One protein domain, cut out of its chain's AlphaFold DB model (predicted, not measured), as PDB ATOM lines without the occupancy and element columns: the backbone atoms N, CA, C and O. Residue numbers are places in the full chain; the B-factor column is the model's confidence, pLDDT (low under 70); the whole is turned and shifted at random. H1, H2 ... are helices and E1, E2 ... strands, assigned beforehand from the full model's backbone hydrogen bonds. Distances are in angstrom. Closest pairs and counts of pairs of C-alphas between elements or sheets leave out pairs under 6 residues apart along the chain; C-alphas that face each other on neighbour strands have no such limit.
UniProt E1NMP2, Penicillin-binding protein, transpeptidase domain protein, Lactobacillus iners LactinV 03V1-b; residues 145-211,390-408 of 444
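AT A GLANCE: This is residues 145 to 211 and 390 to 408 of the 444 residues of the protein "Penicillin-binding protein, transpeptidase domain protein" of Lactobacillus iners LactinV 03V1-b (UniProt E1NMP2). A long helix, H1, lies along one face of a slender antiparallel sheet of E2, E3 and E4. Beyond the helix's first residues a second small antiparallel sheet, of E1, E5 and E6, forms a separate lobe at one end of the longest axis. The printed part has 86 residues with one named helix and six named strands, in the order E1 H1 E2 E3 E4 E5 E6; the sheets run E1 - E5 - E6 and E2 - E3 - E4, and the class is mixed, helices and strands. The whole is only just loose, close to extended, with a radius of gyration of the C-alphas of 17.7 A, and it is elongated, spanning 51 by 33 by 19 A.

HOW THE PARTS SIT: E1, residues 145 to 147, is the antiparallel neighbour of E5, residues 390 to 394, with N 146 and O 390 2.9 A apart, within hydrogen-bond range. H1, residues 151 to 170, follows E1 after a tight link, and every O i to N i+4 pair in it is within hydrogen-bond range. E2, residues 179 to 185, and E3, residues 192 to 201, form an antiparallel hairpin, with N 182 and O 196 at 3.0 A. E3 and E4, residues 206 to 209, form another, with N 199 and O 208 at 2.8 A. E2, E3 and E4 make a meander, each strand the antiparallel neighbour of the one before. H1 is on this sheet in two layers, the helix on one face, at a height over the sheet of 8.4 A. It lies over E2 and E3 and only just runs along the strands, at 27 degrees to E3 on the local plane. The closest C-alphas of H1 and E3 are those of Gln 154 and Ala 194, 5.1 A apart. E5 and E6, residues 401 to 406, form an antiparallel hairpin, with N 393 and O 402 at 2.9 A. H1 is not on the sheet E1 E5 E6, and E3 and E5 are apart.

IN THESE COORDINATES: E1 begins at C-alpha 145, (176.709, 169.687, 174.865). H1 begins at C-alpha 151, (188.969, 167.421, 181.485), and is 28.3 A long from first to last C-alpha. E2 measures 20.5 A, E3 26.9 A, E4 10.4 A and E5 12.3 A. E6, 12.6 A long, ends at C-alpha 406, (172.735, 177.758, 179.621).

THE WHOLE: The two C-alphas farthest apart, those of Gly 172 and His 397, are 53.5 A apart. Residues 212 to 389 are not printed, and C-alphas 211 and 390 are 21.6 A apart across this cut. Of the links that are printed whole, none is long. The mean pLDDT of the printed part is 93.3, and no printed residue is under 70.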
ATOM      1  N   LEU A 145     176.778 169.546 173.413       95.12
ATOM      2  CA  LEU A 145     176.709 169.687 174.865       95.12
ATOM      3  C   LEU A 145     178.061 170.154 175.392       95.12
ATOM      4  O   LEU A 145     179.094 169.555 175.094       95.12
ATOM      5  N   ILE A 146     178.042 171.195 176.215       95.25
ATOM      6  CA  ILE A 146     179.190 171.618 177.011       95.25
ATOM      7  C   ILE A 146     178.935 171.149 178.435       95.25
ATOM      8  O   ILE A 146     177.903 171.472 179.024       95.25
ATOM      9  N   LEU A 147     179.868 170.372 178.978       95.88
ATOM     10  CA  LEU A 147     179.757 169.826 180.324       95.88
ATOM     11  C   LEU A 147     180.351 170.777 181.369       95.88
ATOM     12  O   LEU A 147     181.199 171.613 181.068       95.88
ATOM     13  N   THR A 148     179.943 170.601 182.620       97.25
ATOM     14  CA  THR A 148     180.531 171.238 183.804       97.25
ATOM     15  C   THR A 148     181.922 170.688 184.133       97.25
ATOM     16  O   THR A 148     182.689 171.325 184.853       97.25
ATOM     17  N   ILE A 149     182.257 169.505 183.609       94.38
ATOM     18  CA  ILE A 149     183.516 168.809 183.873       94.38
ATOM     19  C   ILE A 149     184.653 169.431 183.060       94.38
ATOM     20  O   ILE A 149     184.669 169.397 181.830       94.38
ATOM     21  N   ASN A 150     185.680 169.903 183.765       93.38
ATOM     22  CA  ASN A 150     186.955 170.250 183.154       93.38
ATOM     23  C   ASN A 150     187.824 168.991 182.998       93.38
ATOM     24  O   ASN A 150     188.185 168.355 183.988       93.38
ATOM     25  N   SER A 151     188.220 168.656 181.769       90.81
ATOM     26  CA  SER A 151     188.969 167.421 181.485       90.81
ATOM     27  C   SER A 151     190.325 167.332 182.197       90.81
ATOM     28  O   SER A 151     190.741 166.241 182.584       90.81
ATOM     29  N   LYS A 152     191.018 168.460 182.417       92.56
ATOM     30  CA  LYS A 152     192.289 168.483 183.161       92.56
ATOM     31  C   LYS A 152     192.055 168.208 184.645       92.56
ATOM     32  O   LYS A 152     192.819 167.456 185.243       92.56
ATOM     33  N   TYR A 153     191.012 168.797 185.230       94.88
ATOM     34  CA  TYR A 153     190.649 168.554 186.628       94.88
ATOM     35  C   TYR A 153     190.171 167.113 186.844       94.88
ATOM     36  O   TYR A 153     190.698 166.435 187.721       94.88
ATOM     37  N   GLN A 154     189.288 166.603 185.983       94.00
ATOM     38  CA  GLN A 154     188.833 165.209 186.014       94.00
ATOM     39  C   GLN A 154     190.011 164.227 186.003       94.00
ATOM     40  O   GLN A 154     190.104 163.377 186.881       94.00
ATOM     41  N   LYS A 155     190.973 164.401 185.082       92.38
ATOM     42  CA  LYS A 155     192.178 163.554 185.016       92.38
ATOM     43  C   LYS A 155     193.000 163.586 186.309       92.38
ATOM     44  O   LYS A 155     193.569 162.564 186.685       92.38
ATOM     45  N   LYS A 156     193.080 164.737 186.991       94.62
ATOM     46  CA  LYS A 156     193.759 164.844 188.293       94.62
ATOM     47  C   LYS A 156     193.026 164.043 189.369       94.62
ATOM     48  O   LYS A 156     193.680 163.310 190.103       94.62
ATOM     49  N   VAL A 157     191.699 164.151 189.434       95.38
ATOM     50  CA  VAL A 157     190.878 163.417 190.409       95.38
ATOM     51  C   VAL A 157     190.923 161.908 190.141       95.38
ATOM     52  O   VAL A 157     191.150 161.140 191.071       95.38
ATOM     53  N   ASP A 158     190.816 161.482 188.878       92.69
ATOM     54  CA  ASP A 158     190.958 160.073 188.479       92.69
ATOM     55  C   ASP A 158     192.318 159.506 188.892       92.69
ATOM     56  O   ASP A 158     192.402 158.405 189.439       92.69
ATOM     57  N   LYS A 159     193.397 160.263 188.642       94.06
ATOM     58  CA  LYS A 159     194.751 159.862 189.027       94.06
ATOM     59  C   LYS A 159     194.874 159.737 190.545       94.06
ATOM     60  O   LYS A 159     195.382 158.724 191.005       94.06
ATOM     61  N   ALA A 160     194.387 160.721 191.302       96.75
ATOM     62  CA  ALA A 160     194.430 160.696 192.762       96.75
ATOM     63  C   ALA A 160     193.677 159.483 193.333       96.75
ATOM     64  O   ALA A 160     194.240 158.745 194.139       96.75
ATOM     65  N   LEU A 161     192.453 159.217 192.856       95.81
ATOM     66  CA  LEU A 161     191.671 158.059 193.292       95.81
ATOM     67  C   LEU A 161     192.397 156.741 192.989       95.81
ATOM     68  O   LEU A 161     192.491 155.876 193.859       95.81
ATOM     69  N   LYS A 162     192.933 156.592 191.769       94.81
ATOM     70  CA  LYS A 162     193.685 155.395 191.361       94.81
ATOM     71  C   LYS A 162     194.941 155.202 192.206       94.81
ATOM     72  O   LYS A 162     195.197 154.081 192.632       94.81
ATOM     73  N   THR A 163     195.693 156.267 192.483       96.31
ATOM     74  CA  THR A 163     196.878 156.211 193.350       96.31
ATOM     75  C   THR A 163     196.516 155.705 194.745       96.31
ATOM     76  O   THR A 163     197.032 154.665 195.152       96.31
ATOM     77  N   VAL A 164     195.565 156.360 195.420       96.25
ATOM     78  CA  VAL A 164     195.152 155.998 196.788       96.25
ATOM     79  C   VAL A 164     194.598 154.572 196.845       96.25
ATOM     80  O   VAL A 164     194.943 153.799 197.738       96.25
ATOM     81  N   TYR A 165     193.772 154.173 195.873       95.31
ATOM     82  CA  TYR A 165     193.204 152.823 195.860       95.31
ATOM     83  C   TYR A 165     194.266 151.742 195.632       95.31
ATOM     84  O   TYR A 165     194.239 150.698 196.285       95.31
ATOM     85  N   ASN A 166     195.221 151.989 194.734       93.88
ATOM     86  CA  ASN A 166     196.311 151.055 194.464       93.88
ATOM     87  C   ASN A 166     197.273 150.940 195.657       93.88
ATOM     88  O   ASN A 166     197.815 149.868 195.915       93.88
ATOM     89  N   GLU A 167     197.500 152.023 196.402       95.12
ATOM     90  CA  GLU A 167     198.240 151.997 197.672       95.12
ATOM     91  C   GLU A 167     197.517 151.156 198.722       95.12
ATOM     92  O   GLU A 167     198.108 150.221 199.262       95.12
ATOM     93  N   ALA A 168     196.218 151.389 198.921       94.38
ATOM     94  CA  ALA A 168     195.397 150.581 199.817       94.38
ATOM     95  C   ALA A 168     195.378 149.096 199.409       94.38
ATOM     96  O   ALA A 168     195.393 148.211 200.266       94.38
ATOM     97  N   GLN A 169     195.378 148.802 198.105       91.25
ATOM     98  CA  GLN A 169     195.442 147.430 197.603       91.25
ATOM     99  C   GLN A 169     196.783 146.768 197.917       91.25
ATOM    100  O   GLN A 169     196.795 145.631 198.388       91.25
ATOM    101  N   ARG A 170     197.903 147.474 197.714       92.38
ATOM    102  CA  ARG A 170     199.243 146.984 198.079       92.38
ATOM    103  C   ARG A 170     199.381 146.748 199.584       92.38
ATOM    104  O   ARG A 170     200.028 145.787 199.979       92.38
ATOM    105  N   ALA A 171     198.717 147.562 200.403       94.75
ATOM    106  CA  ALA A 171     198.655 147.393 201.854       94.75
ATOM    107  C   ALA A 171     197.681 146.286 202.322       94.75
ATOM    108  O   ALA A 171     197.533 146.063 203.520       94.75
ATOM    109  N   GLY A 172     196.971 145.604 201.412       91.25
ATOM    110  CA  GLY A 172     195.994 144.563 201.756       91.25
ATOM    111  C   GLY A 172     194.668 145.084 202.331       91.25
ATOM    112  O   GLY A 172     193.810 144.289 202.720       91.25
ATOM    113  N   ALA A 173     194.452 146.403 202.342       91.38
ATOM    114  CA  ALA A 173     193.272 147.044 202.924       91.38
ATOM    115  C   ALA A 173     192.005 146.925 202.051       91.38
ATOM    116  O   ALA A 173     190.900 147.212 202.510       91.38
ATOM    117  N   THR A 174     192.125 146.471 200.799       91.94
ATOM    118  CA  THR A 174     190.996 146.367 199.854       91.94
ATOM    119  C   THR A 174     190.369 144.975 199.776       91.94
ATOM    120  O   THR A 174     189.500 144.754 198.937       91.94
ATOM    121  N   ARG A 175     190.731 144.036 200.666       88.94
ATOM    122  CA  ARG A 175     190.229 142.642 200.645       88.94
ATOM    123  C   ARG A 175     188.701 142.534 200.542       88.94
ATOM    124  O   ARG A 175     188.193 141.671 199.831       88.94
ATOM    125  N   TYR A 176     187.985 143.398 201.259       90.62
ATOM    126  CA  TYR A 176     186.518 143.451 201.265       90.62
ATOM    127  C   TYR A 176     185.963 144.696 200.564       90.62
ATOM    128  O   TYR A 176     184.759 144.943 200.607       90.62
ATOM    129  N   SER A 177     186.828 145.493 199.933       93.12
ATOM    130  CA  SER A 177     186.401 146.698 199.240       93.12
ATOM    131  C   SER A 177     185.811 146.340 197.883       93.12
ATOM    132  O   SER A 177     186.411 145.617 197.096       93.12
ATOM    133  N   SER A 178     184.628 146.872 197.595       92.50
ATOM    134  CA  SER A 178     184.001 146.742 196.274       92.50
ATOM    135  C   SER A 178     184.477 147.810 195.284       92.50
ATOM    136  O   SER A 178     184.036 147.819 194.133       92.50
ATOM    137  N   GLY A 179     185.360 148.716 195.717       94.19
ATOM    138  CA  GLY A 179     185.824 149.834 194.913       94.19
ATOM    139  C   GLY A 179     186.013 151.125 195.700       94.19
ATOM    140  O   GLY A 179     185.997 151.140 196.928       94.19
ATOM    141  N   ALA A 180     186.176 152.226 194.975       95.81
ATOM    142  CA  ALA A 180     186.259 153.563 195.550       95.81
ATOM    143  C   ALA A 180     185.667 154.597 194.596       95.81
ATOM    144  O   ALA A 180     185.690 154.412 193.382       95.81
ATOM    145  N   TYR A 181     185.141 155.687 195.147       96.31
ATOM    146  CA  TYR A 181     184.457 156.729 194.389       96.31
ATOM    147  C   TYR A 181     184.850 158.099 194.916       96.31
ATOM    148  O   TYR A 181     185.039 158.272 196.118       96.31
ATOM    149  N   ALA A 182     184.919 159.079 194.020       96.38
ATOM    150  CA  ALA A 182     185.074 160.477 194.388       96.38
ATOM    151  C   ALA A 182     184.225 161.362 193.474       96.38
ATOM    152  O   ALA A 182     184.130 161.151 192.263       96.38
ATOM    153  N   VAL A 183     183.581 162.355 194.083       97.25
ATOM    154  CA  VAL A 183     182.678 163.285 193.405       97.25
ATOM    155  C   VAL A 183     182.958 164.682 193.922       97.25
ATOM    156  O   VAL A 183     182.975 164.905 195.130       97.25
ATOM    157  N   ALA A 184     183.149 165.624 193.007       97.94
ATOM    158  CA  ALA A 184     183.310 167.034 193.331       97.94
ATOM    159  C   ALA A 184     182.134 167.819 192.753       97.94
ATOM    160  O   ALA A 184     181.815 167.688 191.571       97.94
ATOM    161  N   MET A 185     181.505 168.656 193.576       98.44
ATOM    162  CA  MET A 185     180.374 169.491 193.180       98.44
ATOM    163  C   MET A 185     180.600 170.927 193.641       98.44
ATOM    164  O   MET A 185     181.075 171.156 194.751       98.44
ATOM    165  N   ASN A 186     180.225 171.904 192.816       98.50
ATOM    166  CA  ASN A 186     180.086 173.278 193.279       98.50
ATOM    167  C   ASN A 186     178.830 173.371 194.167       98.50
ATOM    168  O   ASN A 186     177.719 173.219 193.648       98.50
ATOM    169  N   PRO A 187     178.962 173.656 195.475       98.31
ATOM    170  CA  PRO A 187     177.832 173.597 196.394       98.31
ATOM    171  C   PRO A 187     176.783 174.677 196.118       98.31
ATOM    172  O   PRO A 187     175.607 174.452 196.381       98.31
ATOM    173  N   LYS A 188     177.185 175.821 195.543       98.25
ATOM    174  CA  LYS A 188     176.289 176.953 195.259       98.25
ATOM    175  C   LYS A 188     175.408 176.726 194.037       98.25
ATOM    176  O   LYS A 188     174.313 177.274 193.974       98.25
ATOM    177  N   THR A 189     175.885 175.957 193.058       98.31
ATOM    178  CA  THR A 189     175.187 175.781 191.775       98.31
ATOM    179  C   THR A 189     174.658 174.367 191.557       98.31
ATOM    180  O   THR A 189     173.645 174.204 190.885       98.31
ATOM    181  N   GLY A 190     175.312 173.347 192.118       98.38
ATOM    182  CA  GLY A 190     175.072 171.942 191.775       98.38
ATOM    183  C   GLY A 190     175.883 171.446 190.569       98.38
ATOM    184  O   GLY A 190     175.720 170.304 190.156       98.38
ATOM    185  N   ALA A 191     176.772 172.265 189.996       98.62
ATOM    186  CA  ALA A 191     177.617 171.834 188.882       98.62
ATOM    187  C   ALA A 191     178.585 170.728 189.329       98.62
ATOM    188  O   ALA A 191     179.360 170.936 190.268       98.62
ATOM    189  N   LEU A 192     178.575 169.577 188.653       98.06
ATOM    190  CA  LEU A 192     179.519 168.494 188.934       98.06
ATOM    191  C   LEU A 192     180.862 168.780 188.263       98.06
ATOM    192  O   LEU A 192     180.960 168.909 187.047       98.06
ATOM    193  N   LEU A 193     181.908 168.904 189.071       97.31
ATOM    194  CA  LEU A 193     183.248 169.281 188.625       97.31
ATOM    195  C   LEU A 193     184.082 168.054 188.246       97.31
ATOM    196  O   LEU A 193     184.895 168.126 187.325       97.31
ATOM    197  N   ALA A 194     183.874 166.944 188.956       96.06
ATOM    198  CA  ALA A 194     184.476 165.653 188.660       96.06
ATOM    199  C   ALA A 194     183.597 164.509 189.179       96.06
ATOM    200  O   ALA A 194     182.973 164.628 190.237       96.06
ATOM    201  N   ILE A 195     183.587 163.395 188.449       95.12
ATOM    202  CA  ILE A 195     182.927 162.146 188.839       95.12
ATOM    203  C   ILE A 195     183.881 161.009 188.507       95.12
ATOM    204  O   ILE A 195     184.222 160.808 187.345       95.12
ATOM    205  N   THR A 196     184.310 160.261 189.512       94.00
ATOM    206  CA  THR A 196     185.220 159.136 189.324       94.00
ATOM    207  C   THR A 196     184.814 157.960 190.193       94.00
ATOM    208  O   THR A 196     184.207 158.114 191.258       94.00
ATOM    209  N   GLY A 197     185.124 156.764 189.717       94.06
ATOM    210  CA  GLY A 197     184.756 155.532 190.382       94.06
ATOM    211  C   GLY A 197     185.576 154.369 189.869       94.06
ATOM    212  O   GLY A 197     185.837 154.263 188.673       94.06
ATOM    213  N   LEU A 198     185.944 153.487 190.781       94.06
ATOM    214  CA  LEU A 198     186.601 152.218 190.530       94.06
ATOM    215  C   LEU A 198     185.708 151.135 191.111       94.06
ATOM    216  O   LEU A 198     185.276 151.249 192.254       94.06
ATOM    217  N   MET A 199     185.446 150.086 190.341       92.94
ATOM    218  CA  MET A 199     184.847 148.855 190.843       92.94
ATOM    219  C   MET A 199     185.947 147.814 190.998       92.94
ATOM    220  O   MET A 199     186.726 147.586 190.074       92.94
ATOM    221  N   HIS A 200     185.974 147.156 192.149       93.75
ATOM    222  CA  HIS A 200     186.885 146.062 192.451       93.75
ATOM    223  C   HIS A 200     186.089 144.774 192.615       93.75
ATOM    224  O   HIS A 200     185.274 144.621 193.523       93.75
ATOM    225  N   ASN A 201     186.319 143.832 191.704       90.62
ATOM    226  CA  ASN A 201     185.782 142.492 191.826       90.62
ATOM    227  C   ASN A 201     186.685 141.682 192.762       90.62
ATOM    228  O   ASN A 201     187.758 141.223 192.372       90.62
ATOM    229  N   THR A 202     186.229 141.483 193.995       87.25
ATOM    230  CA  THR A 202     186.983 140.778 195.041       87.25
ATOM    231  C   THR A 202     187.205 139.291 194.747       87.25
ATOM    232  O   THR A 202     188.083 138.687 195.351       87.25
ATOM    233  N   LYS A 203     186.471 138.687 193.794       87.12
ATOM    234  CA  LYS A 203     186.628 137.266 193.429       87.12
ATOM    235  C   LYS A 203     187.842 137.004 192.542       87.12
ATOM    236  O   LYS A 203     188.467 135.960 192.661       87.12
ATOM    237  N   ASN A 204     188.148 137.922 191.627       89.19
ATOM    238  CA  ASN A 204     189.259 137.789 190.674       89.19
ATOM    239  C   ASN A 204     190.263 138.946 190.759       89.19
ATOM    240  O   ASN A 204     191.123 139.085 189.893       89.19
ATOM    241  N   ASN A 205     190.127 139.787 191.784       86.62
ATOM    242  CA  ASN A 205     190.952 140.955 192.064       86.62
ATOM    243  C   ASN A 205     191.036 141.982 190.913       86.62
ATOM    244  O   ASN A 205     191.962 142.791 190.866       86.62
ATOM    245  N   LYS A 206     190.078 141.969 189.975       90.12
ATOM    246  CA  LYS A 206     190.067 142.880 188.824       90.12
ATOM    247  C   LYS A 206     189.483 144.235 189.214       90.12
ATOM    248  O   LYS A 206     188.385 144.296 189.770       90.12
ATOM    249  N   ILE A 207     190.185 145.307 188.856       90.44
ATOM    250  CA  ILE A 207     189.721 146.691 189.010       90.44
ATOM    251  C   ILE A 207     189.337 147.242 187.637       90.44
ATOM    252  O   ILE A 207     190.075 147.071 186.665       90.44
ATOM    253  N   VAL A 208     188.173 147.883 187.549       90.25
ATOM    254  CA  VAL A 208     187.669 148.525 186.327       90.25
ATOM    255  C   VAL A 208     187.098 149.904 186.641       90.25
ATOM    256  O   VAL A 208     186.593 150.133 187.741       90.25
ATOM    257  N   ASP A 209     187.158 150.821 185.676       89.00
ATOM    258  CA  ASP A 209     186.521 152.133 185.805       89.00
ATOM    259  C   ASP A 209     184.992 151.971 185.934       89.00
ATOM    260  O   ASP A 209     184.354 151.239 185.175       89.00
ATOM    261  N   ASN A 210     184.405 152.655 186.915       92.00
ATOM    262  CA  ASN A 210     182.984 152.604 187.249       92.00
ATOM    263  C   ASN A 210     182.471 153.963 187.754       92.00
ATOM    264  O   ASN A 210     181.877 154.060 188.826       92.00
ATOM    265  N   ALA A 211     182.683 155.039 186.995       91.75
ATOM    266  CA  ALA A 211     182.215 156.371 187.395       91.75
ATOM    267  C   ALA A 211     180.693 156.419 187.647       91.75
ATOM    268  O   ALA A 211     180.222 157.130 188.526       91.75
ATOM    269  N   SER A 390     175.876 173.815 179.238       97.12
ATOM    270  CA  SER A 390     175.276 174.551 178.124       97.12
ATOM    271  C   SER A 390     174.966 173.643 176.937       97.12
ATOM    272  O   SER A 390     175.609 172.612 176.737       97.12
ATOM    273  N   ILE A 391     174.005 174.069 176.123       96.62
ATOM    274  CA  ILE A 391     173.648 173.458 174.842       96.62
ATOM    275  C   ILE A 391     173.927 174.492 173.749       96.62
ATOM    276  O   ILE A 391     173.581 175.667 173.895       96.62
ATOM    277  N   GLY A 392     174.560 174.065 172.663       94.81
ATOM    278  CA  GLY A 392     174.952 174.941 171.564       94.81
ATOM    279  C   GLY A 392     174.929 174.267 170.198       94.81
ATOM    280  O   GLY A 392     174.501 173.123 170.069       94.81
ATOM    281  N   LYS A 393     175.416 174.974 169.177       93.06
ATOM    282  CA  LYS A 393     175.628 174.449 167.820       93.06
ATOM    283  C   LYS A 393     177.089 174.641 167.427       93.06
ATOM    284  O   LYS A 393     177.607 175.753 167.546       93.06
ATOM    285  N   THR A 394     177.737 173.563 166.988       89.81
ATOM    286  CA  THR A 394     179.116 173.608 166.485       89.81
ATOM    287  C   THR A 394     179.115 174.074 165.034       89.81
ATOM    288  O   THR A 394     178.407 173.506 164.202       89.81
ATOM    289  N   ASP A 395     179.907 175.102 164.741       85.75
ATOM    290  CA  ASP A 395     180.200 175.550 163.385       85.75
ATOM    291  C   ASP A 395     181.100 174.510 162.683       85.75
ATOM    292  O   ASP A 395     182.210 174.250 163.163       85.75
ATOM    293  N   PRO A 396     180.656 173.916 161.558       78.75
ATOM    294  CA  PRO A 396     181.414 172.890 160.842       78.75
ATOM    295  C   PRO A 396     182.776 173.351 160.304       78.75
ATOM    296  O   PRO A 396     183.624 172.509 160.023       78.75
ATOM    297  N   HIS A 397     182.992 174.658 160.122       82.19
ATOM    298  CA  HIS A 397     184.195 175.185 159.474       82.19
ATOM    299  C   HIS A 397     185.319 175.507 160.458       82.19
ATOM    300  O   HIS A 397     186.492 175.370 160.120       82.19
ATOM    301  N   ASN A 398     184.979 175.954 161.669       84.94
ATOM    302  CA  ASN A 398     185.959 176.435 162.649       84.94
ATOM    303  C   ASN A 398     185.834 175.771 164.033       84.94
ATOM    304  O   ASN A 398     186.575 176.137 164.946       84.94
ATOM    305  N   ASN A 399     184.913 174.813 164.199       81.00
ATOM    306  CA  ASN A 399     184.635 174.099 165.450       81.00
ATOM    307  C   ASN A 399     184.267 174.998 166.646       81.00
ATOM    308  O   ASN A 399     184.331 174.557 167.798       81.00
ATOM    309  N   LYS A 400     183.866 176.256 166.421       87.69
ATOM    310  CA  LYS A 400     183.351 177.122 167.487       87.69
ATOM    311  C   LYS A 400     181.931 176.709 167.848       87.69
ATOM    312  O   LYS A 400     181.115 176.405 166.981       87.69
ATOM    313  N   ILE A 401     181.625 176.739 169.143       89.50
ATOM    314  CA  ILE A 401     180.287 176.437 169.654       89.50
ATOM    315  C   ILE A 401     179.559 177.750 169.931       89.50
ATOM    316  O   ILE A 401     179.980 178.535 170.780       89.50
ATOM    317  N   SER A 402     178.445 177.967 169.237       92.38
ATOM    318  CA  SER A 402     177.489 179.033 169.554       92.38
ATOM    319  C   SER A 402     176.539 178.551 170.651       92.38
ATOM    320  O   SER A 402     175.923 177.494 170.519       92.38
ATOM    321  N   ILE A 403     176.448 179.281 171.765       95.44
ATOM    322  CA  ILE A 403     175.608 178.886 172.904       95.44
ATOM    323  C   ILE A 403     174.152 179.247 172.618       95.44
ATOM    324  O   ILE A 403     173.837 180.409 172.383       95.44
ATOM    325  N   LEU A 404     173.269 178.253 172.689       93.69
ATOM    326  CA  LEU A 404     171.823 178.422 172.531       93.69
ATOM    327  C   LEU A 404     171.115 178.467 173.887       93.69
ATOM    328  O   LEU A 404     170.118 179.164 174.057       93.69
ATOM    329  N   TYR A 405     171.629 177.720 174.865       95.88
ATOM    330  CA  TYR A 405     171.039 177.626 176.193       95.88
ATOM    331  C   TYR A 405     172.103 177.368 177.261       95.88
ATOM    332  O   TYR A 405     173.012 176.562 177.064       95.88
ATOM    333  N   ASN A 406     171.946 178.012 178.418       97.06
ATOM    334  CA  ASN A 406     172.735 177.758 179.621       97.06
ATOM    335  C   ASN A 406     171.848 177.145 180.701       97.06
ATOM    336  O   ASN A 406     170.783 177.684 181.020       97.06
ATOM    337  N   THR A 407     172.312 176.054 181.302       95.88
ATOM    338  CA  THR A 407     171.621 175.414 182.419       95.88
ATOM    339  C   THR A 407     171.570 176.362 183.608       95.88
ATOM    340  O   THR A 407     172.594 176.835 184.098       95.88
ATOM    341  N   LYS A 408     170.354 176.633 184.087       96.75
ATOM    342  CA  LYS A 408     170.129 177.438 185.288       96.75
ATOM    343  C   LYS A 408     170.193 176.539 186.530       96.75
ATOM    344  O   LYS A 408     169.425 175.573 186.593       96.75
TER     345      LYS A 408